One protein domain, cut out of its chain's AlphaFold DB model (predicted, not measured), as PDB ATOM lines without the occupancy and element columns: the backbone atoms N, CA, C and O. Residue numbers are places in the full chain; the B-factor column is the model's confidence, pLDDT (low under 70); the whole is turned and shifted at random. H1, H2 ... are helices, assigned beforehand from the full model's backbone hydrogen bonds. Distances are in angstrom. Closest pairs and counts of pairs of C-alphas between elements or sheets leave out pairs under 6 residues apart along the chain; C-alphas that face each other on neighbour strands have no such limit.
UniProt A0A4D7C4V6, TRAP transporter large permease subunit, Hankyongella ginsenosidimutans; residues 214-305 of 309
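What this domain is: This is residues 214 to 305 of the 309 residues of the protein "TRAP transporter large permease subunit" of Hankyongella ginsenosidimutans (UniProt A0A4D7C4V6). A loose rod: kinked H5 forms one side, H3 then H4 run back along it, H1 packs slantwise on H3, and H2 and H6 lie at one end. Residues 265 to 271 stick out at the other. The 92 printed residues, class all helix, have six named helices in order H1 to H6; radius of gyration of the C-alphas 15.7 A, spans 51 by 25 by 18 A.

Where its parts are: H5, residues 272 to 295, 32.9 A, ends at C-alpha 295 (19.813, 45.189, -32.084). H3 is residues 236 to 250, 21.1 A; H1, 214 to 227, starts at (11.170, 41.802, -8.560); H2 is 229 to 233, H4 258 to 266, H6 298 to 305.

How they stand to each other: H5 touches H3 at a shallow tilt of 6 degrees, opposite ways, closest C-alphas Ala 242 and Leu 290, 6.9 A. H1 touches H3, closest C-alphas Val 224 and Ala 242, 6.6 A. O i to N i+4 pairs within hydrogen-bond range: every one in H1, H3, H4; 18 of 20 in H5, 2 of 4 in H6, 0 of 1 in H2, with 2 of 2 O i to N i+3.

The domain as a whole: The printed part has no cut; pLDDT is under 70 at residues 214 to 237, among others.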
ATOM      1  N   LEU A 214      12.172  42.022  -7.505       52.47
ATOM      2  CA  LEU A 214      11.170  41.802  -8.560       52.47
ATOM      3  C   LEU A 214      11.010  43.023  -9.469       52.47
ATOM      4  O   LEU A 214      10.711  42.866 -10.649       52.47
ATOM      5  N   ARG A 215      11.248  44.235  -8.954       56.03
ATOM      6  CA  ARG A 215      11.123  45.471  -9.733       56.03
ATOM      7  C   ARG A 215      12.221  45.592 -10.788       56.03
ATOM      8  O   ARG A 215      11.909  45.949 -11.918       56.03
ATOM      9  N   THR A 216      13.468  45.235 -10.463       59.47
ATOM     10  CA  THR A 216      14.560  45.162 -11.452       59.47
ATOM     11  C   THR A 216      14.317  44.084 -12.501       59.47
ATOM     12  O   THR A 216      14.485  44.372 -13.678       59.47
ATOM     13  N   ALA A 217      13.853  42.891 -12.105       53.88
ATOM     14  CA  ALA A 217      13.534  41.814 -13.047       53.88
ATOM     15  C   ALA A 217      12.366  42.189 -13.981       53.88
ATOM     16  O   ALA A 217      12.402  41.934 -15.183       53.88
ATOM     17  N   ALA A 218      11.342  42.862 -13.452       56.72
ATOM     18  CA  ALA A 218      10.241  43.382 -14.254       56.72
ATOM     19  C   ALA A 218      10.689  44.524 -15.181       56.72
ATOM     20  O   ALA A 218      10.228  44.596 -16.319       56.72
ATOM     21  N   LEU A 219      11.595  45.402 -14.726       60.72
ATOM     22  CA  LEU A 219      12.165  46.479 -15.538       60.72
ATOM     23  C   LEU A 219      12.999  45.915 -16.691       60.72
ATOM     24  O   LEU A 219      12.843  46.370 -17.817       60.72
ATOM     25  N   SER A 220      13.821  44.897 -16.439       56.47
ATOM     26  CA  SER A 220      14.620  44.244 -17.471       56.47
ATOM     27  C   SER A 220      13.762  43.465 -18.462       56.47
ATOM     28  O   SER A 220      13.955  43.620 -19.661       56.47
ATOM     29  N   CYS A 221      12.753  42.712 -18.009       53.81
ATOM     30  CA  CYS A 221      11.817  42.041 -18.921       53.81
ATOM     31  C   CYS A 221      11.038  43.053 -19.781       53.81
ATOM     32  O   CYS A 221      10.811  42.819 -20.966       53.81
ATOM     33  N   ARG A 222      10.668  44.209 -19.212       58.44
ATOM     34  CA  ARG A 222       9.991  45.296 -19.937       58.44
ATOM     35  C   ARG A 222      10.924  46.040 -20.897       58.44
ATOM     36  O   ARG A 222      10.476  46.441 -21.966       58.44
ATOM     37  N   ALA A 223      12.193  46.221 -20.536       59.66
ATOM     38  CA  ALA A 223      13.211  46.828 -21.392       59.66
ATOM     39  C   ALA A 223      13.543  45.922 -22.584       59.66
ATOM     40  O   ALA A 223      13.545  46.383 -23.720       59.66
ATOM     41  N   VAL A 224      13.713  44.620 -22.344       57.22
ATOM     42  CA  VAL A 224      13.936  43.611 -23.389       57.22
ATOM     43  C   VAL A 224      12.737  43.523 -24.335       57.22
ATOM     44  O   VAL A 224      12.914  43.539 -25.549       57.22
ATOM     45  N   GLY A 225      11.511  43.529 -23.797       57.75
ATOM     46  CA  GLY A 225      10.291  43.560 -24.609       57.75
ATOM     47  C   GLY A 225      10.115  44.836 -25.446       57.75
ATOM     48  O   GLY A 225       9.394  44.803 -26.436       57.75
ATOM     49  N   ARG A 226      10.766  45.950 -25.072       56.72
ATOM     50  CA  ARG A 226      10.798  47.204 -25.849       56.72
ATOM     51  C   ARG A 226      11.914  47.248 -26.892       56.72
ATOM     52  O   ARG A 226      11.740  47.894 -27.916       56.72
ATOM     53  N   ALA A 227      13.055  46.624 -26.608       53.19
ATOM     54  CA  ALA A 227      14.267  46.764 -27.412       53.19
ATOM     55  C   ALA A 227      14.291  45.876 -28.663       53.19
ATOM     56  O   ALA A 227      15.026  46.181 -29.594       53.19
ATOM     57  N   SER A 228      13.493  44.806 -28.711       49.31
ATOM     58  CA  SER A 228      13.421  43.945 -29.892       49.31
ATOM     59  C   SER A 228      12.135  44.203 -30.691       49.31
ATOM     60  O   SER A 228      11.069  43.733 -30.288       49.31
ATOM     61  N   PRO A 229      12.186  44.897 -31.844       48.66
ATOM     62  CA  PRO A 229      11.054  44.964 -32.773       48.66
ATOM     63  C   PRO A 229      10.680  43.584 -33.352       48.66
ATOM     64  O   PRO A 229       9.548  43.396 -33.789       48.66
ATOM     65  N   ALA A 230      11.565  42.582 -33.251       47.50
ATOM     66  CA  ALA A 230      11.250  41.180 -33.538       47.50
ATOM     67  C   ALA A 230      10.306  40.538 -32.494       47.50
ATOM     68  O   ALA A 230       9.739  39.480 -32.740       47.50
ATOM     69  N   ALA A 231      10.045  41.179 -31.348       43.03
ATOM     70  CA  ALA A 231       9.028  40.725 -30.394       43.03
ATOM     71  C   ALA A 231       7.589  41.013 -30.861       43.03
ATOM     72  O   ALA A 231       6.649  40.377 -30.379       43.03
ATOM     73  N   ALA A 232       7.404  41.923 -31.829       48.12
ATOM     74  CA  ALA A 232       6.129  42.069 -32.535       48.12
ATOM     75  C   ALA A 232       5.855  40.878 -33.484       48.12
ATOM     76  O   ALA A 232       4.726  40.715 -33.939       48.12
ATOM     77  N   GLY A 233       6.862  40.016 -33.705       46.81
ATOM     78  CA  GLY A 233       6.818  38.801 -34.517       46.81
ATOM     79  C   GLY A 233       7.744  37.690 -33.992       46.81
ATOM     80  O   GLY A 233       8.694  37.312 -34.655       46.81
ATOM     81  N   ALA A 234       7.441  37.161 -32.803       51.12
ATOM     82  CA  ALA A 234       7.625  35.746 -32.446       51.12
ATOM     83  C   ALA A 234       9.019  35.073 -32.573       51.12
ATOM     84  O   ALA A 234       9.085  33.925 -32.999       51.12
ATOM     85  N   GLU A 235      10.105  35.682 -32.084       61.19
ATOM     86  CA  GLU A 235      11.345  34.931 -31.795       61.19
ATOM     87  C   GLU A 235      11.547  34.717 -30.281       61.19
ATOM     88  O   GLU A 235      12.158  35.547 -29.597       61.19
ATOM     89  N   PRO A 236      11.011  33.620 -29.702       67.31
ATOM     90  CA  PRO A 236      11.142  33.322 -28.273       67.31
ATOM     91  C   PRO A 236      12.602  33.125 -27.839       67.31
ATOM     92  O   PRO A 236      12.919  33.294 -26.659       67.31
ATOM     93  N   LEU A 237      13.499  32.818 -28.783       69.69
ATOM     94  CA  LEU A 237      14.913  32.591 -28.516       69.69
ATOM     95  C   LEU A 237      15.631  33.877 -28.082       69.69
ATOM     96  O   LEU A 237      16.314  33.882 -27.058       69.69
ATOM     97  N   ALA A 238      15.420  34.988 -28.794       71.50
ATOM     98  CA  ALA A 238      16.034  36.278 -28.467       71.50
ATOM     99  C   ALA A 238      15.588  36.789 -27.086       71.50
ATOM    100  O   ALA A 238      16.398  37.294 -26.304       71.50
ATOM    101  N   LEU A 239      14.309  36.585 -26.744       69.62
ATOM    102  CA  LEU A 239      13.771  36.897 -25.419       69.62
ATOM    103  C   LEU A 239      14.419  36.030 -24.329       69.62
ATOM    104  O   LEU A 239      14.800  36.551 -23.280       69.62
ATOM    105  N   GLY A 240      14.580  34.728 -24.576       74.81
ATOM    106  CA  GLY A 240      15.243  33.805 -23.653       74.81
ATOM    107  C   GLY A 240      16.702  34.184 -23.383       74.81
ATOM    108  O   GLY A 240      17.106  34.279 -22.223       74.81
ATOM    109  N   VAL A 241      17.471  34.477 -24.438       78.75
ATOM    110  CA  VAL A 241      18.876  34.914 -24.335       78.75
ATOM    111  C   VAL A 241      18.985  36.226 -23.560       78.75
ATOM    112  O   VAL A 241      19.806  36.346 -22.651       78.75
ATOM    113  N   ALA A 242      18.124  37.199 -23.852       74.00
ATOM    114  CA  ALA A 242      18.131  38.475 -23.153       74.00
ATOM    115  C   ALA A 242      17.777  38.333 -21.660       74.00
ATOM    116  O   ALA A 242      18.434  38.943 -20.815       74.00
ATOM    117  N   ILE A 243      16.800  37.488 -21.305       73.62
ATOM    118  CA  ILE A 243      16.484  37.179 -19.899       73.62
ATOM    119  C   ILE A 243      17.674  36.491 -19.218       73.62
ATOM    120  O   ILE A 243      18.027  36.864 -18.100       73.62
ATOM    121  N   ALA A 244      18.329  35.535 -19.881       79.62
ATOM    122  CA  ALA A 244      19.494  34.843 -19.334       79.62
ATOM    123  C   ALA A 244      20.660  35.808 -19.044       79.62
ATOM    124  O   ALA A 244      21.205  35.798 -17.939       79.62
ATOM    125  N   LEU A 245      20.982  36.702 -19.988       78.69
ATOM    126  CA  LEU A 245      22.018  37.729 -19.821       78.69
ATOM    127  C   LEU A 245      21.705  38.677 -18.654       78.69
ATOM    128  O   LEU A 245      22.582  39.014 -17.856       78.69
ATOM    129  N   VAL A 246      20.442  39.075 -18.511       77.25
ATOM    130  CA  VAL A 246      19.971  39.919 -17.405       77.25
ATOM    131  C   VAL A 246      20.077  39.200 -16.057       77.25
ATOM    132  O   VAL A 246      20.528  39.795 -15.076       77.25
ATOM    133  N   VAL A 247      19.674  37.927 -15.985       78.38
ATOM    134  CA  VAL A 247      19.750  37.129 -14.750       78.38
ATOM    135  C   VAL A 247      21.204  36.949 -14.316       78.38
ATOM    136  O   VAL A 247      21.511  37.122 -13.134       78.38
ATOM    137  N   GLN A 248      22.111  36.692 -15.261       78.62
ATOM    138  CA  GLN A 248      23.546  36.584 -15.001       78.62
ATOM    139  C   GLN A 248      24.131  37.894 -14.448       78.62
ATOM    140  O   GLN A 248      24.875  37.871 -13.468       78.62
ATOM    141  N   MET A 249      23.741  39.045 -15.004       72.25
ATOM    142  CA  MET A 249      24.145  40.361 -14.485       72.25
ATOM    143  C   MET A 249      23.606  40.655 -13.084       72.25
ATOM    144  O   MET A 249      24.265  41.322 -12.281       72.25
ATOM    145  N   GLY A 250      22.428  40.125 -12.754       72.88
ATOM    146  CA  GLY A 250      21.817  40.263 -11.433       72.88
ATOM    147  C   GLY A 250      22.659  39.690 -10.286       72.88
ATOM    148  O   GLY A 250      22.475  40.105  -9.142       72.88
ATOM    149  N   LEU A 251      23.606  38.786 -10.571       71.94
ATOM    150  CA  LEU A 251      24.542  38.245  -9.575       71.94
ATOM    151  C   LEU A 251      25.592  39.273  -9.117       71.94
ATOM    152  O   LEU A 251      26.109  39.167  -8.002       71.94
ATOM    153  N   ILE A 252      25.879  40.272  -9.959       71.12
ATOM    154  CA  ILE A 252      26.871  41.330  -9.722       71.12
ATOM    155  C   ILE A 252      26.201  42.578  -9.124       71.12
ATOM    156  O   ILE A 252      26.710  43.165  -8.169       71.12
ATOM    157  N   MET A 253      25.042  42.972  -9.663       67.94
ATOM    158  CA  MET A 253      24.298  44.169  -9.253       67.94
ATOM    159  C   MET A 253      23.689  44.009  -7.837       67.94
ATOM    160  O   MET A 253      23.295  42.896  -7.470       67.94
ATOM    161  N   PRO A 254      23.524  45.087  -7.038       54.97
ATOM    162  CA  PRO A 254      22.819  45.041  -5.753       54.97
ATOM    163  C   PRO A 254      21.289  44.979  -5.950       54.97
ATOM    164  O   PRO A 254      20.597  45.997  -5.925       54.97
ATOM    165  N   PRO A 255      20.753  43.789  -6.271       57.28
ATOM    166  CA  PRO A 255      19.623  43.237  -5.509       57.28
ATOM    167  C   PRO A 255      19.791  41.748  -5.102       57.28
ATOM    168  O   PRO A 255      19.117  41.308  -4.163       57.28
ATOM    169  N   ASN A 256      20.706  41.007  -5.752       58.97
ATOM    170  CA  ASN A 256      21.158  39.649  -5.384       58.97
ATOM    171  C   ASN A 256      22.666  39.605  -5.058       58.97
ATOM    172  O   ASN A 256      23.037  38.883  -4.141       58.97
ATOM    173  N   GLY A 257      23.508  40.399  -5.737       64.81
ATOM    174  CA  GLY A 257      24.799  40.930  -5.257       64.81
ATOM    175  C   GLY A 257      25.756  39.997  -4.500       64.81
ATOM    176  O   GLY A 257      26.478  40.475  -3.622       64.81
ATOM    177  N   LEU A 258      25.778  38.695  -4.801       73.38
ATOM    178  CA  LEU A 258      26.580  37.709  -4.065       73.38
ATOM    179  C   LEU A 258      28.078  38.022  -4.164       73.38
ATOM    180  O   LEU A 258      28.804  37.882  -3.183       73.38
ATOM    181  N   ALA A 259      28.522  38.529  -5.318       73.56
ATOM    182  CA  ALA A 259      29.905  38.947  -5.522       73.56
ATOM    183  C   ALA A 259      30.287  40.139  -4.629       73.56
ATOM    184  O   ALA A 259      31.334  40.130  -3.986       73.56
ATOM    185  N   LEU A 260      29.414  41.146  -4.518       73.38
ATOM    186  CA  LEU A 260      29.664  42.319  -3.677       73.38
ATOM    187  C   LEU A 260      29.636  41.959  -2.184       73.38
ATOM    188  O   LEU A 260      30.459  42.449  -1.413       73.38
ATOM    189  N   ALA A 261      28.725  41.070  -1.779       76.50
ATOM    190  CA  ALA A 261      28.659  40.552  -0.414       76.50
ATOM    191  C   ALA A 261      29.896  39.716  -0.045       76.50
ATOM    192  O   ALA A 261      30.343  39.768   1.100       76.50
ATOM    193  N   TYR A 262      30.470  38.983  -1.002       79.44
ATOM    194  CA  TYR A 262      31.717  38.242  -0.815       79.44
ATOM    195  C   TYR A 262      32.924  39.186  -0.692       79.44
ATOM    196  O   TYR A 262      33.705  39.083   0.251       79.44
ATOM    197  N   LEU A 263      33.036  40.179  -1.580       78.19
ATOM    198  CA  LEU A 263      34.130  41.157  -1.549       78.19
ATOM    199  C   LEU A 263      34.122  42.013  -0.275       78.19
ATOM    200  O   LEU A 263      35.183  42.308   0.270       78.19
ATOM    201  N   ARG A 264      32.943  42.361   0.260       77.06
ATOM    202  CA  ARG A 264      32.851  43.063   1.553       77.06
ATOM    203  C   ARG A 264      33.238  42.199   2.752       77.06
ATOM    204  O   ARG A 264      33.704  42.758   3.739       77.06
ATOM    205  N   GLN A 265      33.070  40.876   2.678       79.56
ATOM    206  CA  GLN A 265      33.579  39.965   3.710       79.56
ATOM    207  C   GLN A 265      35.110  39.878   3.672       79.56
ATOM    208  O   GLN A 265      35.736  39.794   4.724       79.56
ATOM    209  N   ALA A 266      35.714  39.952   2.482       80.56
ATOM    210  CA  ALA A 266      37.166  39.949   2.320       80.56
ATOM    211  C   ALA A 266      37.831  41.303   2.656       80.56
ATOM    212  O   ALA A 266      38.973  41.322   3.107       80.56
ATOM    213  N   ALA A 267      37.133  42.431   2.461       81.75
ATOM    214  CA  ALA A 267      37.656  43.782   2.702       81.75
ATOM    215  C   ALA A 267      36.627  44.690   3.424       81.75
ATOM    216  O   ALA A 267      35.985  45.540   2.794       81.75
ATOM    217  N   PRO A 268      36.471  44.558   4.756       74.62
ATOM    218  CA  PRO A 268      35.414  45.233   5.518       74.62
ATOM    219  C   PRO A 268      35.560  46.763   5.642       74.62
ATOM    220  O   PRO A 268      34.583  47.436   5.964       74.62
ATOM    221  N   GLY A 269      36.736  47.331   5.350       81.69
ATOM    222  CA  GLY A 269      37.002  48.776   5.446       81.69
ATOM    223  C   GLY A 269      36.740  49.585   4.171       81.69
ATOM    224  O   GLY A 269      36.861  50.806   4.188       81.69
ATOM    225  N   MET A 270      36.401  48.934   3.054       78.06
ATOM    226  CA  MET A 270      36.287  49.617   1.766       78.06
ATOM    227  C   MET A 270      34.868  50.179   1.533       78.06
ATOM    228  O   MET A 270      33.880  49.447   1.683       78.06
ATOM    229  N   PRO A 271      34.725  51.456   1.121       82.00
ATOM    230  CA  PRO A 271      33.438  52.011   0.712       82.00
ATOM    231  C   PRO A 271      32.836  51.224  -0.460       82.00
ATOM    232  O   PRO A 271      33.526  50.884  -1.416       82.00
ATOM    233  N   ALA A 272      31.520  50.990  -0.456       74.56
ATOM    234  CA  ALA A 272      30.851  50.280  -1.559       74.56
ATOM    235  C   ALA A 272      31.047  50.967  -2.925       74.56
ATOM    236  O   ALA A 272      31.035  50.305  -3.962       74.56
ATOM    237  N   ALA A 273      31.250  52.288  -2.916       80.69
ATOM    238  CA  ALA A 273      31.444  53.100  -4.108       80.69
ATOM    239  C   ALA A 273      32.752  52.784  -4.857       80.69
ATOM    240  O   ALA A 273      32.757  52.802  -6.087       80.69
ATOM    241  N   SER A 274      33.847  52.456  -4.160       81.81
ATOM    242  CA  SER A 274      35.114  52.119  -4.830       81.81
ATOM    243  C   SER A 274      35.053  50.747  -5.499       81.81
ATOM    244  O   SER A 274      35.572  50.581  -6.599       81.81
ATOM    245  N   ILE A 275      34.335  49.795  -4.896       82.38
ATOM    246  CA  ILE A 275      34.077  48.480  -5.501       82.38
ATOM    247  C   ILE A 275      33.218  48.640  -6.764       82.38
ATOM    248  O   ILE A 275      33.506  48.052  -7.804       82.38
ATOM    249  N   TRP A 276      32.200  49.502  -6.702       78.25
ATOM    250  CA  TRP A 276      31.341  49.808  -7.845       78.25
ATOM    251  C   TRP A 276      32.099  50.428  -9.017       78.25
ATOM    252  O   TRP A 276      31.833  50.088 -10.166       78.25
ATOM    253  N   LYS A 277      33.080  51.288  -8.735       83.50
ATOM    254  CA  LYS A 277      33.931  51.900  -9.760       83.50
ATOM    255  C   LYS A 277      34.794  50.862 -10.492       83.50
ATOM    256  O   LYS A 277      35.006  50.999 -11.690       83.50
ATOM    257  N   GLY A 278      35.221  49.806  -9.794       83.62
ATOM    258  CA  GLY A 278      35.935  48.670 -10.392       83.62
ATOM    259  C   GLY A 278      35.042  47.738 -11.220       83.62
ATOM    260  O   GLY A 278      35.494  47.169 -12.207       83.62
ATOM    261  N   ILE A 279      33.764  47.606 -10.858       83.94
ATOM    262  CA  ILE A 279      32.792  46.755 -11.569       83.94
ATOM    263  C   ILE A 279      32.178  47.463 -12.785       83.94
ATOM    264  O   ILE A 279      31.845  46.812 -13.776       83.94
ATOM    265  N   ALA A 280      32.051  48.792 -12.732       84.94
ATOM    266  CA  ALA A 280      31.459  49.620 -13.779       84.94
ATOM    267  C   ALA A 280      31.934  49.315 -15.219       84.94
ATOM    268  O   ALA A 280      31.058  49.192 -16.076       84.94
ATOM    269  N   PRO A 281      33.239  49.142 -15.532       87.19
ATOM    270  CA  PRO A 281      33.669  48.847 -16.905       87.19
ATOM    271  C   PRO A 281      33.150  47.494 -17.419       87.19
ATOM    272  O   PRO A 281      32.731  47.389 -18.570       87.19
ATOM    273  N   TYR A 282      33.101  46.475 -16.558       84.62
ATOM    274  CA  TYR A 282      32.579  45.151 -16.909       84.62
ATOM    275  C   TYR A 282      31.059  45.161 -17.074       84.62
ATOM    276  O   TYR A 282      30.506  44.508 -17.956       84.62
ATOM    277  N   PHE A 283      30.365  45.938 -16.247       83.69
ATOM    278  CA  PHE A 283      28.930  46.123 -16.408       83.69
ATOM    279  C   PHE A 283      28.604  46.889 -17.698       83.69
ATOM    280  O   PHE A 283      27.683  46.516 -18.423       83.69
ATOM    281  N   GLY A 284      29.390  47.921 -18.014       84.75
ATOM    282  CA  GLY A 284      29.262  48.696 -19.245       84.75
ATOM    283  C   GLY A 284      29.433  47.830 -20.488       84.75
ATOM    284  O   GLY A 284      28.573  47.862 -21.367       84.75
ATOM    285  N   ILE A 285      30.478  46.993 -20.537       88.00
ATOM    286  CA  ILE A 285      30.686  46.104 -21.687       88.00
ATOM    287  C   ILE A 285      29.572  45.060 -21.808       88.00
ATOM    288  O   ILE A 285      29.128  44.780 -22.919       88.00
ATOM    289  N   GLN A 286      29.032  44.549 -20.695       82.62
ATOM    290  CA  GLN A 286      27.880  43.654 -20.774       82.62
ATOM    291  C   GLN A 286      26.634  44.367 -21.304       82.62
ATOM    292  O   GLN A 286      25.881  43.785 -22.080       82.62
ATOM    293  N   LEU A 287      26.400  45.617 -20.910       82.56
ATOM    294  CA  LEU A 287      25.260  46.379 -21.407       82.56
ATOM    295  C   LEU A 287      25.378  46.624 -22.917       82.56
ATOM    296  O   LEU A 287      24.379  46.534 -23.623       82.56
ATOM    297  N   VAL A 288      26.599  46.849 -23.412       86.56
ATOM    298  CA  VAL A 288      26.897  46.931 -24.848       86.56
ATOM    299  C   VAL A 288      26.621  45.601 -25.543       86.56
ATOM    300  O   VAL A 288      25.949  45.595 -26.566       86.56
ATOM    301  N   VAL A 289      27.065  44.469 -24.987       84.06
ATOM    302  CA  VAL A 289      26.776  43.136 -25.549       84.06
ATOM    303  C   VAL A 289      25.274  42.850 -25.550       84.06
ATOM    304  O   VAL A 289      24.743  42.378 -26.549       84.06
ATOM    305  N   LEU A 290      24.568  43.170 -24.464       79.62
ATOM    306  CA  LEU A 290      23.118  43.019 -24.374       79.62
ATOM    307  C   LEU A 290      22.411  43.877 -25.430       79.62
ATOM    308  O   LEU A 290      21.517  43.390 -26.114       79.62
ATOM    309  N   LEU A 291      22.831  45.133 -25.588       79.12
ATOM    310  CA  LEU A 291      22.308  46.036 -26.609       79.12
ATOM    311  C   LEU A 291      22.593  45.504 -28.020       79.12
ATOM    312  O   LEU A 291      21.698  45.500 -28.858       79.12
ATOM    313  N   LEU A 292      23.800  44.996 -28.268       80.50
ATOM    314  CA  LEU A 292      24.197  44.415 -29.548       80.50
ATOM    315  C   LEU A 292      23.356  43.181 -29.893       80.50
ATOM    316  O   LEU A 292      22.873  43.069 -31.013       80.50
ATOM    317  N   VAL A 293      23.125  42.291 -28.926       77.25
ATOM    318  CA  VAL A 293      22.265  41.106 -29.083       77.25
ATOM    319  C   VAL A 293      20.809  41.498 -29.357       77.25
ATOM    320  O   VAL A 293      20.134  40.835 -30.136       77.25
ATOM    321  N   LEU A 294      20.320  42.582 -28.747       71.44
ATOM    322  CA  LEU A 294      18.955  43.077 -28.969       71.44
ATOM    323  C   LEU A 294      18.787  43.773 -30.328       71.44
ATOM    324  O   LEU A 294      17.720  43.665 -30.930       71.44
ATOM    325  N   LEU A 295      19.821  44.472 -30.806       71.25
ATOM    326  CA  LEU A 295      19.813  45.189 -32.084       71.25
ATOM    327  C   LEU A 295      20.135  44.280 -33.279       71.25
ATOM    328  O   LEU A 295      19.648  44.520 -34.380       71.25
ATOM    329  N   ILE A 296      20.931  43.230 -33.073       71.19
ATOM    330  CA  ILE A 296      21.379  42.310 -34.120       71.19
ATOM    331  C   ILE A 296      20.763  40.928 -33.867       71.19
ATOM    332  O   ILE A 296      21.415  39.997 -33.390       71.19
ATOM    333  N   ALA A 297      19.492  40.783 -34.254       65.94
ATOM    334  CA  ALA A 297      18.772  39.507 -34.265       65.94
ATOM    335  C   ALA A 297      19.549  38.329 -34.914       65.94
ATOM    336  O   ALA A 297      19.580  37.250 -34.304       65.94
ATOM    337  N   PRO A 298      20.256  38.496 -36.060       63.62
ATOM    338  CA  PRO A 298      20.919  37.363 -36.707       63.62
ATOM    339  C   PRO A 298      22.058  36.734 -35.888       63.62
ATOM    340  O   PRO A 298      22.359  35.566 -36.110       63.62
ATOM    341  N   LEU A 299      22.646  37.423 -34.897       60.22
ATOM    342  CA  LEU A 299      23.672  36.823 -34.021       60.22
ATOM    343  C   LEU A 299      23.132  35.628 -33.226       60.22
ATOM    344  O   LEU A 299      23.844  34.652 -33.008       60.22
ATOM    345  N   THR A 300      21.870  35.698 -32.795       64.94
ATOM    346  CA  THR A 300      21.234  34.613 -32.028       64.94
ATOM    347  C   THR A 300      20.702  33.487 -32.907       64.94
ATOM    348  O   THR A 300      20.604  32.350 -32.454       64.94
ATOM    349  N   GLN A 301      20.383  33.789 -34.163       71.44
ATOM    350  CA  GLN A 301      19.709  32.867 -35.080       71.44
ATOM    351  C   GLN A 301      20.685  32.119 -35.990       71.44
ATOM    352  O   GLN A 301      20.355  31.045 -36.491       71.44
ATOM    353  N   TRP A 302      21.897  32.649 -36.176       77.56
ATOM    354  CA  TRP A 302      22.893  32.052 -37.059       77.56
ATOM    355  C   TRP A 302      23.330  30.652 -36.607       77.56
ATOM    356  O   TRP A 302      23.423  29.748 -37.431       77.56
ATOM    357  N   LEU A 303      23.539  30.443 -35.302       73.69
ATOM    358  CA  LEU A 303      23.970  29.143 -34.780       73.69
ATOM    359  C   LEU A 303      22.886  28.050 -34.941       73.69
ATOM    360  O   LEU A 303      23.210  26.995 -35.487       73.69
ATOM    361  N   PRO A 304      21.609  28.273 -34.561       69.81
ATOM    362  CA  PRO A 304      20.530  27.339 -34.886       69.81
ATOM    363  C   PRO A 304      20.387  27.077 -36.388       69.81
ATOM    364  O   PRO A 304      20.205  25.932 -36.790       69.81
ATOM    365  N   ALA A 305      20.498  28.118 -37.220       75.50
ATOM    366  CA  ALA A 305      20.375  27.984 -38.669       75.50
ATOM    367  C   ALA A 305      21.498  27.132 -39.282       75.50
ATOM    368  O   ALA A 305      21.236  26.392 -40.221       75.50
TER     369      ALA A 305